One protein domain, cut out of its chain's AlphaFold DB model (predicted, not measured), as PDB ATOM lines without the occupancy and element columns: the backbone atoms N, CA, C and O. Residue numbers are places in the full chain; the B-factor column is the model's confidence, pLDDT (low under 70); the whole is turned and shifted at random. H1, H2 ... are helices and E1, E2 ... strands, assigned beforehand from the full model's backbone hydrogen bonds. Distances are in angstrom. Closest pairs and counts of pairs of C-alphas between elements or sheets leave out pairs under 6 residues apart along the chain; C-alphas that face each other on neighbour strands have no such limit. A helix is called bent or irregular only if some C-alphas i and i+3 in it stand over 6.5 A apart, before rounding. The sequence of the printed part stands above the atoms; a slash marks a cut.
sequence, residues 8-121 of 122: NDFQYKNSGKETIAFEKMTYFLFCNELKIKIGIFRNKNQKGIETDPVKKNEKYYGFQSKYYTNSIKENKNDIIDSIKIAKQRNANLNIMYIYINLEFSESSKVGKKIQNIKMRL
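This is residues 8 to 121 of the 122 residues of an uncharacterized protein of Fusobacterium nucleatum subsp. vincentii 4_1_13 (UniProt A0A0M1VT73). A narrow, strongly twisted sheet stands between two long helices, H2 over one face and H3 over the other, both running along its strands. Two long parallel strands, E2 and E3, make the middle of the sheet, with the short strands E1 and E4 at its edges; the small helix H1 makes a corner at the beginning of H2, and residues 107 to 112 stick out as a free loop. The printed part has 114 residues, with three named helices and four named strands in the order H1 H2 E1 E2 H3 E3 E4; the sheet is mixed, in the order E1 E2 E3 E4, and the class is mixed, helices and strands. The whole is compact, with a radius of gyration of the C-alphas of 14.7 A and spans of 38 by 36 by 25 A.

Begin with E2, residues 59 to 66, and E3, residues 93 to 100: they are parallel neighbours at 23 degrees, with N 64 and O 97 2.9 A apart, within hydrogen-bond range. Beside E2 find the edge strand E1, residues 54 to 56, antiparallel at 137 degrees in a hairpin, with N 54 and O 61 at 2.8 A. Beside E3 find the other edge strand, E4, residues 118 to 120, antiparallel at 155 degrees in a hairpin, with N 96 and O 119 at 3.1 A. H3, residues 72 to 89, is on one face at a height over the sheet of 9.7 A; it lies over E3 and only just over E2, on which 3 of its 18 C-alphas fall. It runs along the strands, at 23 degrees to E3 on the local plane, and its closest C-alpha pair with E3 is Lys 87 and Leu 93, 7.0 A. E2, H3 and E3 form a strand-helix-strand unit, two parallel neighbour strands with a helix between them in the chain, and its crossover is right-handed. On the opposite face is H2, residues 18 to 34, at a height of 8.1 A, which completes three layers, a sheet with helices on both faces. It lies over E2, at 20 degrees on the local plane, and its closest C-alphas with E2 are those of Glu 23 and Ser 65, 5.4 A. H1, residues 8 to 14, is not on the sheet; it and H2 only just touch, with 3 pairs of C-alphas within 8 A, only at the corner and about perpendicular at 82 degrees, the closest C-alphas being those of Gln 11 and Glu 18, 5.9 A. Every O i to N i+4 pair is within hydrogen-bond range in H1 and H2, and 12 of 14 are in H3.

Find C-alpha 8 at (187.622, 221.973, 218.577), where H1 begins. H2 runs 24.1 A from C-alpha 18 to C-alpha 34. E2 starts at C-alpha 59, (208.828, 251.798, 217.381), and is 23.2 A long; E3 is 19.7 A long. H3 is 24.3 A long and irregular, with C-alphas 74 and 77 7.5 A apart. E4 ends at C-alpha 120, (198.688, 251.646, 220.043).

The two C-alphas farthest apart are those of Ile 38 and Ser 108, 42.3 A, and the printed part has no cut. Look for the long links at residues 35 to 53, from H2 to E1, and 101 to 117, from E3 to E4. Mean pLDDT of the printed part is 82.1; residues 43 to 48 and 105 to 121 are under 70.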
ATOM      1  N   ASN A   8     187.832 223.308 218.007       91.88
ATOM      2  CA  ASN A   8     187.622 221.973 218.577       91.88
ATOM      3  C   ASN A   8     188.708 221.000 218.098       91.88
ATOM      4  O   ASN A   8     189.305 220.285 218.901       91.88
ATOM      5  N   ASP A   9     189.040 221.029 216.802       94.06
ATOM      6  CA  ASP A   9     190.143 220.222 216.261       94.06
ATOM      7  C   ASP A   9     191.486 220.659 216.852       94.06
ATOM      8  O   ASP A   9     192.362 219.829 217.107       94.06
ATOM      9  N   PHE A  10     191.662 221.966 217.072       94.06
ATOM     10  CA  PHE A  10     192.845 222.502 217.736       94.06
ATOM     11  C   PHE A  10     192.974 221.964 219.165       94.06
ATOM     12  O   PHE A  10     194.060 221.526 219.539       94.06
ATOM     13  N   GLN A  11     191.890 221.952 219.944       94.38
ATOM     14  CA  GLN A  11     191.882 221.381 221.296       94.38
ATOM     15  C   GLN A  11     192.234 219.898 221.262       94.38
ATOM     16  O   GLN A  11     193.199 219.471 221.894       94.38
ATOM     17  N   TYR A  12     191.527 219.125 220.436       95.31
ATOM     18  CA  TYR A  12     191.744 217.688 220.313       95.31
ATOM     19  C   TYR A  12     193.209 217.347 219.997       95.31
ATOM     20  O   TYR A  12     193.827 216.541 220.694       95.31
ATOM     21  N   LYS A  13     193.803 218.030 219.006       95.81
ATOM     22  CA  LYS A  13     195.197 217.809 218.575       95.81
ATOM     23  C   LYS A  13     196.243 218.184 219.620       95.81
ATOM     24  O   LYS A  13     197.351 217.656 219.571       95.81
ATOM     25  N   ASN A  14     195.934 219.125 220.510       95.50
ATOM     26  CA  ASN A  14     196.892 219.624 221.493       95.50
ATOM     27  C   ASN A  14     196.694 219.023 222.891       95.50
ATOM     28  O   ASN A  14     197.604 219.143 223.708       95.50
ATOM     29  N   SER A  15     195.582 218.327 223.145       92.94
ATOM     30  CA  SER A  15     195.381 217.412 224.280       92.94
ATOM     31  C   SER A  15     195.827 217.991 225.636       92.94
ATOM     32  O   SER A  15     196.691 217.423 226.312       92.94
ATOM     33  N   GLY A  16     195.294 219.152 226.020       92.75
ATOM     34  CA  GLY A  16     195.646 219.856 227.262       92.75
ATOM     35  C   GLY A  16     196.856 220.794 227.156       92.75
ATOM     36  O   GLY A  16     197.268 221.391 228.151       92.75
ATOM     37  N   LYS A  17     197.468 220.922 225.971       96.19
ATOM     38  CA  LYS A  17     198.604 221.826 225.688       96.19
ATOM     39  C   LYS A  17     198.212 222.985 224.771       96.19
ATOM     40  O   LYS A  17     199.068 223.561 224.097       96.19
ATOM     41  N   GLU A  18     196.931 223.324 224.725       95.12
ATOM     42  CA  GLU A  18     196.349 224.303 223.808       95.12
ATOM     43  C   GLU A  18     196.979 225.680 223.976       95.12
ATOM     44  O   GLU A  18     197.355 226.293 222.983       95.12
ATOM     45  N   THR A  19     197.175 226.138 225.215       93.75
ATOM     46  CA  THR A  19     197.817 227.429 225.503       93.75
ATOM     47  C   THR A  19     199.223 227.501 224.911       93.75
ATOM     48  O   THR A  19     199.530 228.424 224.162       93.75
ATOM     49  N   ILE A  20     200.050 226.475 225.143       93.69
ATOM     50  CA  ILE A  20     201.429 226.409 224.630       93.69
ATOM     51  C   ILE A  20     201.436 226.325 223.098       93.69
ATOM     52  O   ILE A  20     202.281 226.925 222.427       93.69
ATOM     53  N   ALA A  21     200.514 225.559 222.519       95.75
ATOM     54  CA  ALA A  21     200.374 225.456 221.073       95.75
ATOM     55  C   ALA A  21     199.951 226.796 220.456       95.75
ATOM     56  O   ALA A  21     200.499 227.206 219.429       95.75
ATOM     57  N   PHE A  22     199.031 227.504 221.110       94.69
ATOM     58  CA  PHE A  22     198.536 228.800 220.674       94.69
ATOM     59  C   PHE A  22     199.637 229.861 220.774       94.69
ATOM     60  O   PHE A  22     199.878 230.558 219.797       94.69
ATOM     61  N   GLU A  23     200.404 229.903 221.868       93.38
ATOM     62  CA  GLU A  23     201.600 230.752 222.026       93.38
ATOM     63  C   GLU A  23     202.652 230.531 220.930       93.38
ATOM     64  O   GLU A  23     203.279 231.474 220.443       93.38
ATOM     65  N   LYS A  24     202.881 229.280 220.516       93.44
ATOM     66  CA  LYS A  24     203.787 228.984 219.394       93.44
ATOM     67  C   LYS A  24     203.221 229.497 218.076       93.44
ATOM     68  O   LYS A  24     203.954 230.111 217.303       93.44
ATOM     69  N   MET A  25     201.934 229.269 217.826       94.12
ATOM     70  CA  MET A  25     201.265 229.730 216.612       94.12
ATOM     71  C   MET A  25     201.297 231.261 216.497       94.12
ATOM     72  O   MET A  25     201.691 231.797 215.461       94.12
ATOM     73  N   THR A  26     200.944 231.971 217.566       93.94
ATOM     74  CA  THR A  26     200.893 233.439 217.598       93.94
ATOM     75  C   THR A  26     202.279 234.073 217.540       93.94
ATOM     76  O   THR A  26     202.443 235.102 216.893       93.94
ATOM     77  N   TYR A  27     203.307 233.422 218.090       93.94
ATOM     78  CA  TYR A  27     204.699 233.824 217.884       93.94
ATOM     79  C   TYR A  27     205.097 233.844 216.401       93.94
ATOM     80  O   TYR A  27     205.712 234.808 215.940       93.94
ATOM     81  N   PHE A  28     204.737 232.808 215.635       93.56
ATOM     82  CA  PHE A  28     205.029 232.779 214.200       93.56
ATOM     83  C   PHE A  28     204.212 233.819 213.428       93.56
ATOM     84  O   PHE A  28     204.759 234.471 212.536       93.56
ATOM     85  N   LEU A  29     202.944 234.031 213.798       93.19
ATOM     86  CA  LEU A  29     202.115 235.098 213.226       93.19
ATOM     87  C   LEU A  29     202.742 236.475 213.465       93.19
ATOM     88  O   LEU A  29     202.928 237.229 212.513       93.19
ATOM     89  N   PHE A  30     203.166 236.764 214.695       93.31
ATOM     90  CA  PHE A  30     203.823 238.020 215.044       93.31
ATOM     91  C   PHE A  30     205.128 238.234 214.269       93.31
ATOM     92  O   PHE A  30     205.360 239.312 213.712       93.31
ATOM     93  N   CYS A  31     205.964 237.194 214.160       93.62
ATOM     94  CA  CYS A  31     207.174 237.248 213.342       93.62
ATOM     95  C   CYS A  31     206.841 237.569 211.881       93.62
ATOM     96  O   CYS A  31     207.470 238.444 211.283       93.62
ATOM     97  N   ASN A  32     205.825 236.913 211.315       93.06
ATOM     98  CA  ASN A  32     205.391 237.136 209.941       93.06
ATOM     99  C   ASN A  32     204.866 238.566 209.720       93.06
ATOM    100  O   ASN A  32     205.286 239.235 208.775       93.06
ATOM    101  N   GLU A  33     204.026 239.081 210.621       91.31
ATOM    102  CA  GLU A  33     203.503 240.453 210.557       91.31
ATOM    103  C   GLU A  33     204.611 241.512 210.559       91.31
ATOM    104  O   GLU A  33     204.544 242.523 209.849       91.31
ATOM    105  N   LEU A  34     205.672 241.271 211.328       92.25
ATOM    106  CA  LEU A  34     206.827 242.155 211.390       92.25
ATOM    107  C   LEU A  34     207.921 241.810 210.373       92.25
ATOM    108  O   LEU A  34     208.902 242.555 210.287       92.25
ATOM    109  N   LYS A  35     207.726 240.793 209.526       94.12
ATOM    110  CA  LYS A  35     208.703 240.289 208.542       94.12
ATOM    111  C   LYS A  35     210.040 239.870 209.181       94.12
ATOM    112  O   LYS A  35     211.104 240.083 208.604       94.12
ATOM    113  N   ILE A  36     209.987 239.292 210.379       92.44
ATOM    114  CA  ILE A  36     211.137 238.785 211.133       92.44
ATOM    115  C   ILE A  36     211.429 237.356 210.668       92.44
ATOM    116  O   ILE A  36     210.607 236.464 210.849       92.44
ATOM    117  N   LYS A  37     212.603 237.136 210.065       90.81
ATOM    118  CA  LYS A  37     212.974 235.836 209.469       90.81
ATOM    119  C   LYS A  37     213.691 234.882 210.426       90.81
ATOM    120  O   LYS A  37     213.624 233.677 210.231       90.81
ATOM    121  N   ILE A  38     214.384 235.417 211.431       89.94
ATOM    122  CA  ILE A  38     215.276 234.646 212.318       89.94
ATOM    123  C   ILE A  38     214.642 234.295 213.672       89.94
ATOM    124  O   ILE A  38     215.269 233.637 214.496       89.94
ATOM    125  N   GLY A  39     213.399 234.723 213.905       87.50
ATOM    126  CA  GLY A  39     212.746 234.627 215.207       87.50
ATOM    127  C   GLY A  39     213.143 235.743 216.178       87.50
ATOM    128  O   GLY A  39     213.874 236.670 215.830       87.50
ATOM    129  N   ILE A  40     212.602 235.666 217.392       88.75
ATOM    130  CA  ILE A  40     212.802 236.623 218.481       88.75
ATOM    131  C   ILE A  40     213.211 235.832 219.718       88.75
ATOM    132  O   ILE A  40     212.647 234.771 220.004       88.75
ATOM    133  N   PHE A  41     214.183 236.354 220.455       83.19
ATOM    134  CA  PHE A  41     214.622 235.740 221.695       83.19
ATOM    135  C   PHE A  41     213.488 235.724 222.737       83.19
ATOM    136  O   PHE A  41     212.723 236.682 222.882       83.19
ATOM    137  N   ARG A  42     213.365 234.594 223.444       74.56
ATOM    138  CA  ARG A  42     212.382 234.373 224.510       74.56
ATOM    139  C   ARG A  42     213.103 234.374 225.847       74.56
ATOM    140  O   ARG A  42     213.893 233.470 226.113       74.56
ATOM    141  N   ASN A  43     212.794 235.337 226.708       65.62
ATOM    142  CA  ASN A  43     213.276 235.336 228.081       65.62
ATOM    143  C   ASN A  43     212.109 235.057 229.041       65.62
ATOM    144  O   ASN A  43     211.152 235.823 229.101       65.62
ATOM    145  N   LYS A  44     212.199 233.975 229.830       53.06
ATOM    146  CA  LYS A  44     211.145 233.552 230.780       53.06
ATOM    147  C   LYS A  44     210.783 234.619 231.824       53.06
ATOM    148  O   LYS A  44     209.726 234.533 232.439       53.06
ATOM    149  N   ASN A  45     211.638 235.623 232.027       55.00
ATOM    150  CA  ASN A  45     211.442 236.667 233.034       55.00
ATOM    151  C   ASN A  45     210.573 237.849 232.559       55.00
ATOM    152  O   ASN A  45     210.334 238.784 233.328       55.00
ATOM    153  N   GLN A  46     210.078 237.828 231.320       60.44
ATOM    154  CA  GLN A  46     209.295 238.922 230.746       60.44
ATOM    155  C   GLN A  46     207.829 238.824 231.122       60.44
ATOM    156  O   GLN A  46     206.980 238.330 230.390       60.44
ATOM    157  N   LYS A  47     207.497 239.328 232.305       65.25
ATOM    158  CA  LYS A  47     206.094 239.423 232.687       65.25
ATOM    159  C   LYS A  47     205.393 240.454 231.789       65.25
ATOM    160  O   LYS A  47     205.732 241.634 231.827       65.25
ATOM    161  N   GLY A  48     204.368 240.028 231.056       63.47
ATOM    162  CA  GLY A  48     203.493 240.918 230.286       63.47
ATOM    163  C   GLY A  48     203.712 240.945 228.772       63.47
ATOM    164  O   GLY A  48     202.926 241.610 228.110       63.47
ATOM    165  N   ILE A  49     204.698 240.236 228.221       73.94
ATOM    166  CA  ILE A  49     204.861 239.965 226.779       73.94
ATOM    167  C   ILE A  49     205.576 238.618 226.604       73.94
ATOM    168  O   ILE A  49     206.305 238.206 227.500       73.94
ATOM    169  N   GLU A  50     205.389 237.941 225.470       78.12
ATOM    170  CA  GLU A  50     205.956 236.592 225.264       78.12
ATOM    171  C   GLU A  50     207.447 236.582 224.865       78.12
ATOM    172  O   GLU A  50     208.126 235.558 224.969       78.12
ATOM    173  N   THR A  51     207.955 237.701 224.338       78.75
ATOM    174  CA  THR A  51     209.309 237.841 223.774       78.75
ATOM    175  C   THR A  51     209.879 239.230 224.028       78.75
ATOM    176  O   THR A  51     209.125 240.156 224.334       78.75
ATOM    177  N   ASP A  52     211.183 239.408 223.774       83.19
ATOM    178  CA  ASP A  52     211.798 240.737 223.742       83.19
ATOM    179  C   ASP A  52     211.026 241.672 222.788       83.19
ATOM    180  O   ASP A  52     210.611 241.236 221.702       83.19
ATOM    181  N   PRO A  53     210.832 242.958 223.144       88.81
ATOM    182  CA  PRO A  53     210.266 243.928 222.223       88.81
ATOM    183  C   PRO A  53     211.129 244.073 220.969       88.81
ATOM    184  O   PRO A  53     212.347 244.237 221.037       88.81
ATOM    185  N   VAL A  54     210.491 244.094 219.805       91.25
ATOM    186  CA  VAL A  54     211.167 244.234 218.515       91.25
ATOM    187  C   VAL A  54     211.145 245.690 218.078       91.25
ATOM    188  O   VAL A  54     210.073 246.277 217.932       91.25
ATOM    189  N   LYS A  55     212.318 246.273 217.815       92.31
ATOM    190  CA  LYS A  55     212.431 247.621 217.243       92.31
ATOM    191  C   LYS A  55     212.261 247.577 215.723       92.31
ATOM    192  O   LYS A  55     213.006 246.889 215.031       92.31
ATOM    193  N   LYS A  56     211.316 248.352 215.187       90.56
ATOM    194  CA  LYS A  56     211.107 248.543 213.745       90.56
ATOM    195  C   LYS A  56     210.605 249.957 213.478       90.56
ATOM    196  O   LYS A  56     209.647 250.387 214.109       90.56
ATOM    197  N   ASN A  57     211.229 250.675 212.544       90.69
ATOM    198  CA  ASN A  57     210.869 252.063 212.208       90.69
ATOM    199  C   ASN A  57     210.688 252.934 213.471       90.69
ATOM    200  O   ASN A  57     209.636 253.538 213.665       90.69
ATOM    201  N   GLU A  58     211.680 252.885 214.368       92.12
ATOM    202  CA  GLU A  58     211.732 253.636 215.638       92.12
ATOM    203  C   GLU A  58     210.659 253.297 216.682       92.12
ATOM    204  O   GLU A  58     210.626 253.904 217.748       92.12
ATOM    205  N   LYS A  59     209.825 252.287 216.429       93.38
ATOM    206  CA  LYS A  59     208.828 251.798 217.381       93.38
ATOM    207  C   LYS A  59     209.212 250.433 217.917       93.38
ATOM    208  O   LYS A  59     209.699 249.586 217.171       93.38
ATOM    209  N   TYR A  60     208.934 250.209 219.191       91.94
ATOM    210  CA  TYR A  60     208.999 248.902 219.820       91.94
ATOM    211  C   TYR A  60     207.640 248.216 219.754       91.94
ATOM    212  O   TYR A  60     206.602 248.791 220.101       91.94
ATOM    213  N   TYR A  61     207.682 246.968 219.311       92.44
ATOM    214  CA  TYR A  61     206.544 246.087 219.142       92.44
ATOM    215  C   TYR A  61     206.674 244.889 220.067       92.44
ATOM    216  O   TYR A  61     207.763 244.360 220.250       92.44
ATOM    217  N   GLY A  62     205.558 244.411 220.582       90.88
ATOM    218  CA  GLY A  62     205.498 243.209 221.403       90.88
ATOM    219  C   GLY A  62     204.141 242.559 221.244       90.88
ATOM    220  O   GLY A  62     203.231 243.144 220.645       90.88
ATOM    221  N   PHE A  63     203.999 241.352 221.772       91.62
ATOM    222  CA  PHE A  63     202.732 240.648 221.716       91.62
ATOM    223  C   PHE A  63     202.447 239.850 222.982       91.62
ATOM    224  O   PHE A  63     203.350 239.518 223.751       91.62
ATOM    225  N   GLN A  64     201.167 239.554 223.159       91.81
ATOM    226  CA  GLN A  64     200.659 238.549 224.076       91.81
ATOM    227  C   GLN A  64     199.793 237.545 223.333       91.81
ATOM    228  O   GLN A  64     199.148 237.868 222.327       91.81
ATOM    229  N   SER A  65     199.753 236.342 223.886       92.19
ATOM    230  CA  SER A  65     198.941 235.239 223.402       92.19
ATOM    231  C   SER A  65     197.992 234.785 224.502       92.19
ATOM    232  O   SER A  65     198.427 234.450 225.600       92.19
ATOM    233  N   LYS A  66     196.687 234.774 224.228       91.94
ATOM    234  CA  LYS A  66     195.673 234.346 225.197       91.94
ATOM    235  C   LYS A  66     194.707 233.362 224.550       91.94
ATOM    236  O   LYS A  66     194.002 233.705 223.605       91.94
ATOM    237  N   TYR A  67     194.693 232.138 225.067       93.25
ATOM    238  CA  TYR A  67     193.780 231.090 224.634       93.25
ATOM    239  C   TYR A  67     192.667 230.919 225.669       93.25
ATOM    240  O   TYR A  67     192.946 230.680 226.843       93.25
ATOM    241  N   TYR A  68     191.419 231.042 225.232       93.50
ATOM    242  CA  TYR A  68     190.233 230.981 226.077       93.50
ATOM    243  C   TYR A  68     189.280 229.884 225.597       93.50
ATOM    244  O   TYR A  68     189.066 229.711 224.395       93.50
ATOM    245  N   THR A  69     188.684 229.166 226.546       91.56
ATOM    246  CA  THR A  69     187.691 228.106 226.294       91.56
ATOM    247  C   THR A  69     186.258 228.527 226.638       91.56
ATOM    248  O   THR A  69     185.311 227.830 226.288       91.56
ATOM    249  N   ASN A  70     186.096 229.677 227.293       90.75
ATOM    250  CA  ASN A  70     184.833 230.324 227.650       90.75
ATOM    251  C   ASN A  70     184.688 231.681 226.934       90.75
ATOM    252  O   ASN A  70     185.498 232.022 226.082       90.75
ATOM    253  N   SER A  71     183.651 232.470 227.225       88.62
ATOM    254  CA  SER A  71     183.347 233.664 226.421       88.62
ATOM    255  C   SER A  71     184.350 234.819 226.599       88.62
ATOM    256  O   SER A  71     184.971 234.990 227.648       88.62
ATOM    257  N   ILE A  72     184.451 235.717 225.607       86.81
ATOM    258  CA  ILE A  72     185.223 236.974 225.746       86.81
ATOM    259  C   ILE A  72     184.713 237.824 226.914       86.81
ATOM    260  O   ILE A  72     185.499 238.501 227.574       86.81
ATOM    261  N   LYS A  73     183.400 237.800 227.191       87.62
ATOM    262  CA  LYS A  73     182.799 238.569 228.288       87.62
ATOM    263  C   LYS A  73     183.393 238.162 229.635       87.62
ATOM    264  O   LYS A  73     183.702 239.038 230.439       87.62
ATOM    265  N   GLU A  74     183.570 236.865 229.855       90.75
ATOM    266  CA  GLU A  74     184.168 236.323 231.078       90.75
ATOM    267  C   GLU A  74     185.662 236.660 231.182       90.75
ATOM    268  O   GLU A  74     186.154 236.951 232.267       90.75
ATOM    269  N   ASN A  75     186.364 236.721 230.050       91.44
ATOM    270  CA  ASN A  75     187.802 237.009 230.003       91.44
ATOM    271  C   ASN A  75     188.155 238.493 229.863       91.44
ATOM    272  O   ASN A  75     189.329 238.856 229.810       91.44
ATOM    273  N   LYS A  76     187.157 239.382 229.817       90.12
ATOM    274  CA  LYS A  76     187.360 240.819 229.595       90.12
ATOM    275  C   LYS A  76     188.370 241.425 230.573       90.12
ATOM    276  O   LYS A  76     189.215 242.212 230.157       90.12
ATOM    277  N   ASN A  77     188.267 241.083 231.856       91.62
ATOM    278  CA  ASN A  77     189.160 241.627 232.878       91.62
ATOM    279  C   ASN A  77     190.590 241.100 232.711       91.62
ATOM    280  O   ASN A  77     191.516 241.900 232.780       91.62
ATOM    281  N   ASP A  78     190.767 239.816 232.382       90.25
ATOM    282  CA  ASP A  78     192.089 239.242 232.102       90.25
ATOM    283  C   ASP A  78     192.764 239.935 230.908       90.25
ATOM    284  O   ASP A  78     193.923 240.327 231.009       90.25
ATOM    285  N   ILE A  79     192.029 240.188 229.816       89.88
ATOM    286  CA  ILE A  79     192.546 240.936 228.655       89.88
ATOM    287  C   ILE A  79     192.928 242.372 229.053       89.88
ATOM    288  O   ILE A  79     193.978 242.881 228.665       89.88
ATOM    289  N   ILE A  80     192.087 243.059 229.833       89.69
ATOM    290  CA  ILE A  80     192.371 244.429 230.287       89.69
ATOM    291  C   ILE A  80     193.620 244.462 231.173       89.69
ATOM    292  O   ILE A  80     194.480 245.332 231.005       89.69
ATOM    293  N   ASP A  81     193.732 243.537 232.117       90.12
ATOM    294  CA  ASP A  81     194.853 243.495 233.047       90.12
ATOM    295  C   ASP A  81     196.147 243.099 232.338       90.12
ATOM    296  O   ASP A  81     197.208 243.652 232.636       90.12
ATOM    297  N   SER A  82     196.068 242.246 231.319       86.94
ATOM    298  CA  SER A  82     197.219 241.883 230.503       86.94
ATOM    299  C   SER A  82     197.780 243.083 229.720       86.94
ATOM    300  O   SER A  82     199.004 243.248 229.663       86.94
ATOM    301  N   ILE A  83     196.915 243.978 229.222       86.62
ATOM    302  CA  ILE A  83     197.302 245.261 228.605       86.62
ATOM    303  C   ILE A  83     197.957 246.187 229.634       86.62
ATOM    304  O   ILE A  83     199.011 246.770 229.362       86.62
ATOM    305  N   LYS A  84     197.352 246.335 230.821       89.06
ATOM    306  CA  LYS A  84     197.900 247.189 231.890       89.06
ATOM    307  C   LYS A  84     199.296 246.730 232.297       89.06
ATOM    308  O   LYS A  84     200.202 247.555 232.390       89.06
ATOM    309  N   ILE A  85     199.484 245.423 232.492       87.75
ATOM    310  CA  ILE A  85     200.778 244.836 232.855       87.75
ATOM    311  C   ILE A  85     201.811 245.087 231.756       87.75
ATOM    312  O   ILE A  85     202.940 245.470 232.064       87.75
ATOM    313  N   ALA A  86     201.440 244.902 230.486       85.44
ATOM    314  CA  ALA A  86     202.341 245.150 229.367       85.44
ATOM    315  C   ALA A  86     202.798 246.614 229.324       85.44
ATOM    316  O   ALA A  86     204.001 246.862 229.226       85.44
ATOM    317  N   LYS A  87     201.864 247.565 229.487       84.94
ATOM    318  CA  LYS A  87     202.166 249.004 229.558       84.94
ATOM    319  C   LYS A  87     203.053 249.346 230.757       84.94
ATOM    320  O   LYS A  87     204.007 250.100 230.611       84.94
ATOM    321  N   GLN A  88     202.768 248.779 231.930       87.12
ATOM    322  CA  GLN A  88     203.521 249.049 233.157       87.12
ATOM    323  C   GLN A  88     204.960 248.526 233.090       87.12
ATOM    324  O   GLN A  88     205.878 249.187 233.564       87.12
ATOM    325  N   ARG A  89     205.165 247.325 232.540       84.81
ATOM    326  CA  ARG A  89     206.475 246.655 232.549       84.81
ATOM    327  C   ARG A  89     207.349 246.980 231.348       84.81
ATOM    328  O   ARG A  89     208.550 246.746 231.405       84.81
ATOM    329  N   ASN A  90     206.769 247.528 230.286       82.12
ATOM    330  CA  ASN A  90     207.479 247.834 229.054       82.12
ATOM    331  C   ASN A  90     207.208 249.286 228.656       82.12
ATOM    332  O   ASN A  90     206.515 249.545 227.678       82.12
ATOM    333  N   ALA A  91     207.766 250.240 229.408       81.44
ATOM    334  CA  ALA A  91     207.559 251.673 229.168       81.44
ATOM    335  C   ALA A  91     207.954 252.119 227.745       81.44
ATOM    336  O   ALA A  91     207.380 253.058 227.203       81.44
ATOM    337  N   ASN A  92     208.895 251.408 227.118       85.25
ATOM    338  CA  ASN A  92     209.346 251.689 225.757       85.25
ATOM    339  C   ASN A  92     208.437 251.079 224.674       85.25
ATOM    340  O   ASN A  92     208.652 251.346 223.495       85.25
ATOM    341  N   LEU A  93     207.454 250.245 225.037       87.94
ATOM    342  CA  LEU A  93     206.579 249.549 224.096       87.94
ATOM    343  C   LEU A  93     205.573 250.517 223.468       87.94
ATOM    344  O   LEU A  93     204.695 251.044 224.143       87.94
ATOM    345  N   ASN A  94     205.653 250.708 222.151       91.94
ATOM    346  CA  ASN A  94     204.751 251.613 221.435       91.94
ATOM    347  C   ASN A  94     203.509 250.892 220.901       91.94
ATOM    348  O   ASN A  94     202.431 251.481 220.777       91.94
ATOM    349  N   ILE A  95     203.663 249.630 220.493       90.12
ATOM    350  CA  ILE A  95     202.600 248.846 219.861       90.12
ATOM    351  C   ILE A  95     202.574 247.451 220.476       90.12
ATOM    352  O   ILE A  95     203.590 246.760 220.516       90.12
ATOM    353  N   MET A  96     201.386 247.029 220.900       88.62
ATOM    354  CA  MET A  96     201.148 245.701 221.446       88.62
ATOM    355  C   MET A  96     200.109 244.969 220.599       88.62
ATOM    356  O   MET A  96     199.016 245.484 220.345       88.62
ATOM    357  N   TYR A  97     200.458 243.758 220.182       90.94
ATOM    358  CA  TYR A  97     199.538 242.812 219.567       90.94
ATOM    359  C   TYR A  97     198.959 241.889 220.630       90.94
ATOM    360  O   TYR A  97     199.683 241.388 221.488       90.94
ATOM    361  N   ILE A  98     197.651 241.658 220.578       90.69
ATOM    362  CA  ILE A  98     197.003 240.658 221.423       90.69
ATOM    363  C   ILE A  98     196.300 239.677 220.511       90.69
ATOM    364  O   ILE A  98     195.349 240.034 219.814       90.69
ATOM    365  N   TYR A  99     196.785 238.443 220.531       91.88
ATOM    366  CA  TYR A  99     196.165 237.346 219.816       91.88
ATOM    367  C   TYR A  99     195.235 236.596 220.760       91.88
ATOM    368  O   TYR A  99     195.657 236.150 221.829       91.88
ATOM    369  N   ILE A 100     193.982 236.452 220.339       92.25
ATOM    370  CA  ILE A 100     192.967 235.642 221.010       92.25
ATOM    371  C   ILE A 100     192.325 234.693 220.002       92.25
ATOM    372  O   ILE A 100     192.215 235.027 218.823       92.25
ATOM    373  N   ASN A 101     191.916 233.509 220.450       92.19
ATOM    374  CA  ASN A 101     191.232 232.525 219.604       92.19
ATOM    375  C   ASN A 101     189.736 232.831 219.409       92.19
ATOM    376  O   ASN A 101     189.090 232.231 218.559       92.19
ATOM    377  N   LEU A 102     189.173 233.745 220.199       87.81
ATOM    378  CA  LEU A 102     187.755 234.081 220.152       87.81
ATOM    379  C   LEU A 102     187.503 235.321 219.299       87.81
ATOM    380  O   LEU A 102     188.270 236.282 219.331       87.81
ATOM    381  N   GLU A 103     186.385 235.326 218.584       79.25
ATOM    382  CA  GLU A 103     185.942 236.503 217.848       79.25
ATOM    383  C   GLU A 103     185.256 237.502 218.778       79.25
ATOM    384  O   GLU A 103     184.423 237.136 219.612       79.25
ATOM    385  N   PHE A 104     185.576 238.787 218.616       70.81
ATOM    386  CA  PHE A 104     184.803 239.846 219.250       70.81
ATOM    387  C   PHE A 104     183.400 239.859 218.655       70.81
ATOM    388  O   PHE A 104     183.230 240.081 217.458       70.81
ATOM    389  N   SER A 105     182.391 239.677 219.505       61.25
ATOM    390  CA  SER A 105     181.019 239.998 219.131       61.25
ATOM    391  C   SER A 105     180.939 241.476 218.751       61.25
ATOM    392  O   SER A 105     181.533 242.317 219.439       61.25
ATOM    393  N   GLU A 106     180.188 241.805 217.702       52.44
ATOM    394  CA  GLU A 106     179.915 243.199 217.365       52.44
ATOM    395  C   GLU A 106     179.354 243.931 218.589       52.44
ATOM    396  O   GLU A 106     178.489 243.427 219.312       52.44
ATOM    397  N   SER A 107     179.885 245.121 218.868       53.41
ATOM    398  CA  SER A 107     179.305 245.949 219.914       53.41
ATOM    399  C   SER A 107     177.890 246.335 219.497       53.41
ATOM    400  O   SER A 107     177.690 246.852 218.403       53.41
ATOM    401  N   SER A 108     176.923 246.220 220.409       46.12
ATOM    402  CA  SER A 108     175.575 246.790 220.232       46.12
ATOM    403  C   SER A 108     175.579 248.321 220.074       46.12
ATOM    404  O   SER A 108     174.552 248.927 219.787       46.12
ATOM    405  N   LYS A 109     176.745 248.960 220.240       51.81
ATOM    406  CA  LYS A 109     177.005 250.347 219.858       51.81
ATOM    407  C   LYS A 109     177.507 250.377 218.413       51.81
ATOM    408  O   LYS A 109     178.585 249.860 218.127       51.81
ATOM    409  N   VAL A 110     176.738 251.000 217.524       39.75
ATOM    410  CA  VAL A 110     177.117 251.253 216.126       39.75
ATOM    411  C   VAL A 110     178.482 251.958 216.090       39.75
ATOM    412  O   VAL A 110     178.627 253.031 216.672       39.75
ATOM    413  N   GLY A 111     179.489 251.364 215.429       43.50
ATOM    414  CA  GLY A 111     180.664 252.124 214.974       43.50
ATOM    415  C   GLY A 111     182.076 251.540 215.116       43.50
ATOM    416  O   GLY A 111     183.001 252.207 214.661       43.50
ATOM    417  N   LYS A 112     182.324 250.348 215.681       42.16
ATOM    418  CA  LYS A 112     183.688 249.758 215.664       42.16
ATOM    419  C   LYS A 112     183.678 248.246 215.450       42.16
ATOM    420  O   LYS A 112     183.549 247.476 216.396       42.16
ATOM    421  N   LYS A 113     183.889 247.830 214.200       36.59
ATOM    422  CA  LYS A 113     184.224 246.447 213.845       36.59
ATOM    423  C   LYS A 113     185.682 246.193 214.231       36.59
ATOM    424  O   LYS A 113     186.582 246.837 213.699       36.59
ATOM    425  N   ILE A 114     185.910 245.308 215.196       44.69
ATOM    426  CA  ILE A 114     187.243 244.978 215.708       44.69
ATOM    427  C   ILE A 114     187.580 243.556 215.258       44.69
ATOM    428  O   ILE A 114     187.363 242.592 215.982       44.69
ATOM    429  N   GLN A 115     188.097 243.422 214.040       38.72
ATOM    430  CA  GLN A 115     188.799 242.209 213.623       38.72
ATOM    431  C   GLN A 115     190.298 242.522 213.641       38.72
ATOM    432  O   GLN A 115     190.742 243.457 212.978       38.72
ATOM    433  N   ASN A 116     191.047 241.762 214.449       42.78
ATOM    434  CA  ASN A 116     192.469 241.933 214.791       42.78
ATOM    435  C   ASN A 116     192.776 243.199 215.621       42.78
ATOM    436  O   ASN A 116     192.950 244.299 215.093       42.78
ATOM    437  N   ILE A 117     192.879 243.048 216.949       51.41
ATOM    438  CA  ILE A 117     193.228 244.157 217.848       51.41
ATOM    439  C   ILE A 117     194.722 244.468 217.744       51.41
ATOM    440  O   ILE A 117     195.564 243.855 218.397       51.41
ATOM    441  N   LYS A 118     195.041 245.503 216.968       51.72
ATOM    442  CA  LYS A 118     196.297 246.241 217.093       51.72
ATOM    443  C   LYS A 118     196.061 247.436 218.005       51.72
ATOM    444  O   LYS A 118     195.397 248.393 217.606       51.72
ATOM    445  N   MET A 119     196.603 247.401 219.219       57.66
ATOM    446  CA  MET A 119     196.523 248.541 220.132       57.66
ATOM    447  C   MET A 119     197.801 249.360 220.077       57.66
ATOM    448  O   MET A 119     198.916 248.847 220.192       57.66
ATOM    449  N   ARG A 120     197.621 250.666 219.895       49.31
ATOM    450  CA  ARG A 120     198.688 251.646 220.043       49.31
ATOM    451  C   ARG A 120     198.712 252.077 221.503       49.31
ATOM    452  O   ARG A 120     197.694 252.540 222.018       49.31
ATOM    453  N   LEU A 121     199.843 251.872 222.164       48.22
ATOM    454  CA  LEU A 121     200.073 252.393 223.502       48.22
ATOM    455  C   LEU A 121     200.568 253.828 223.312       48.22
ATOM    456  O   LEU A 121     201.663 254.044 222.796       48.22
TER     457      LEU A 121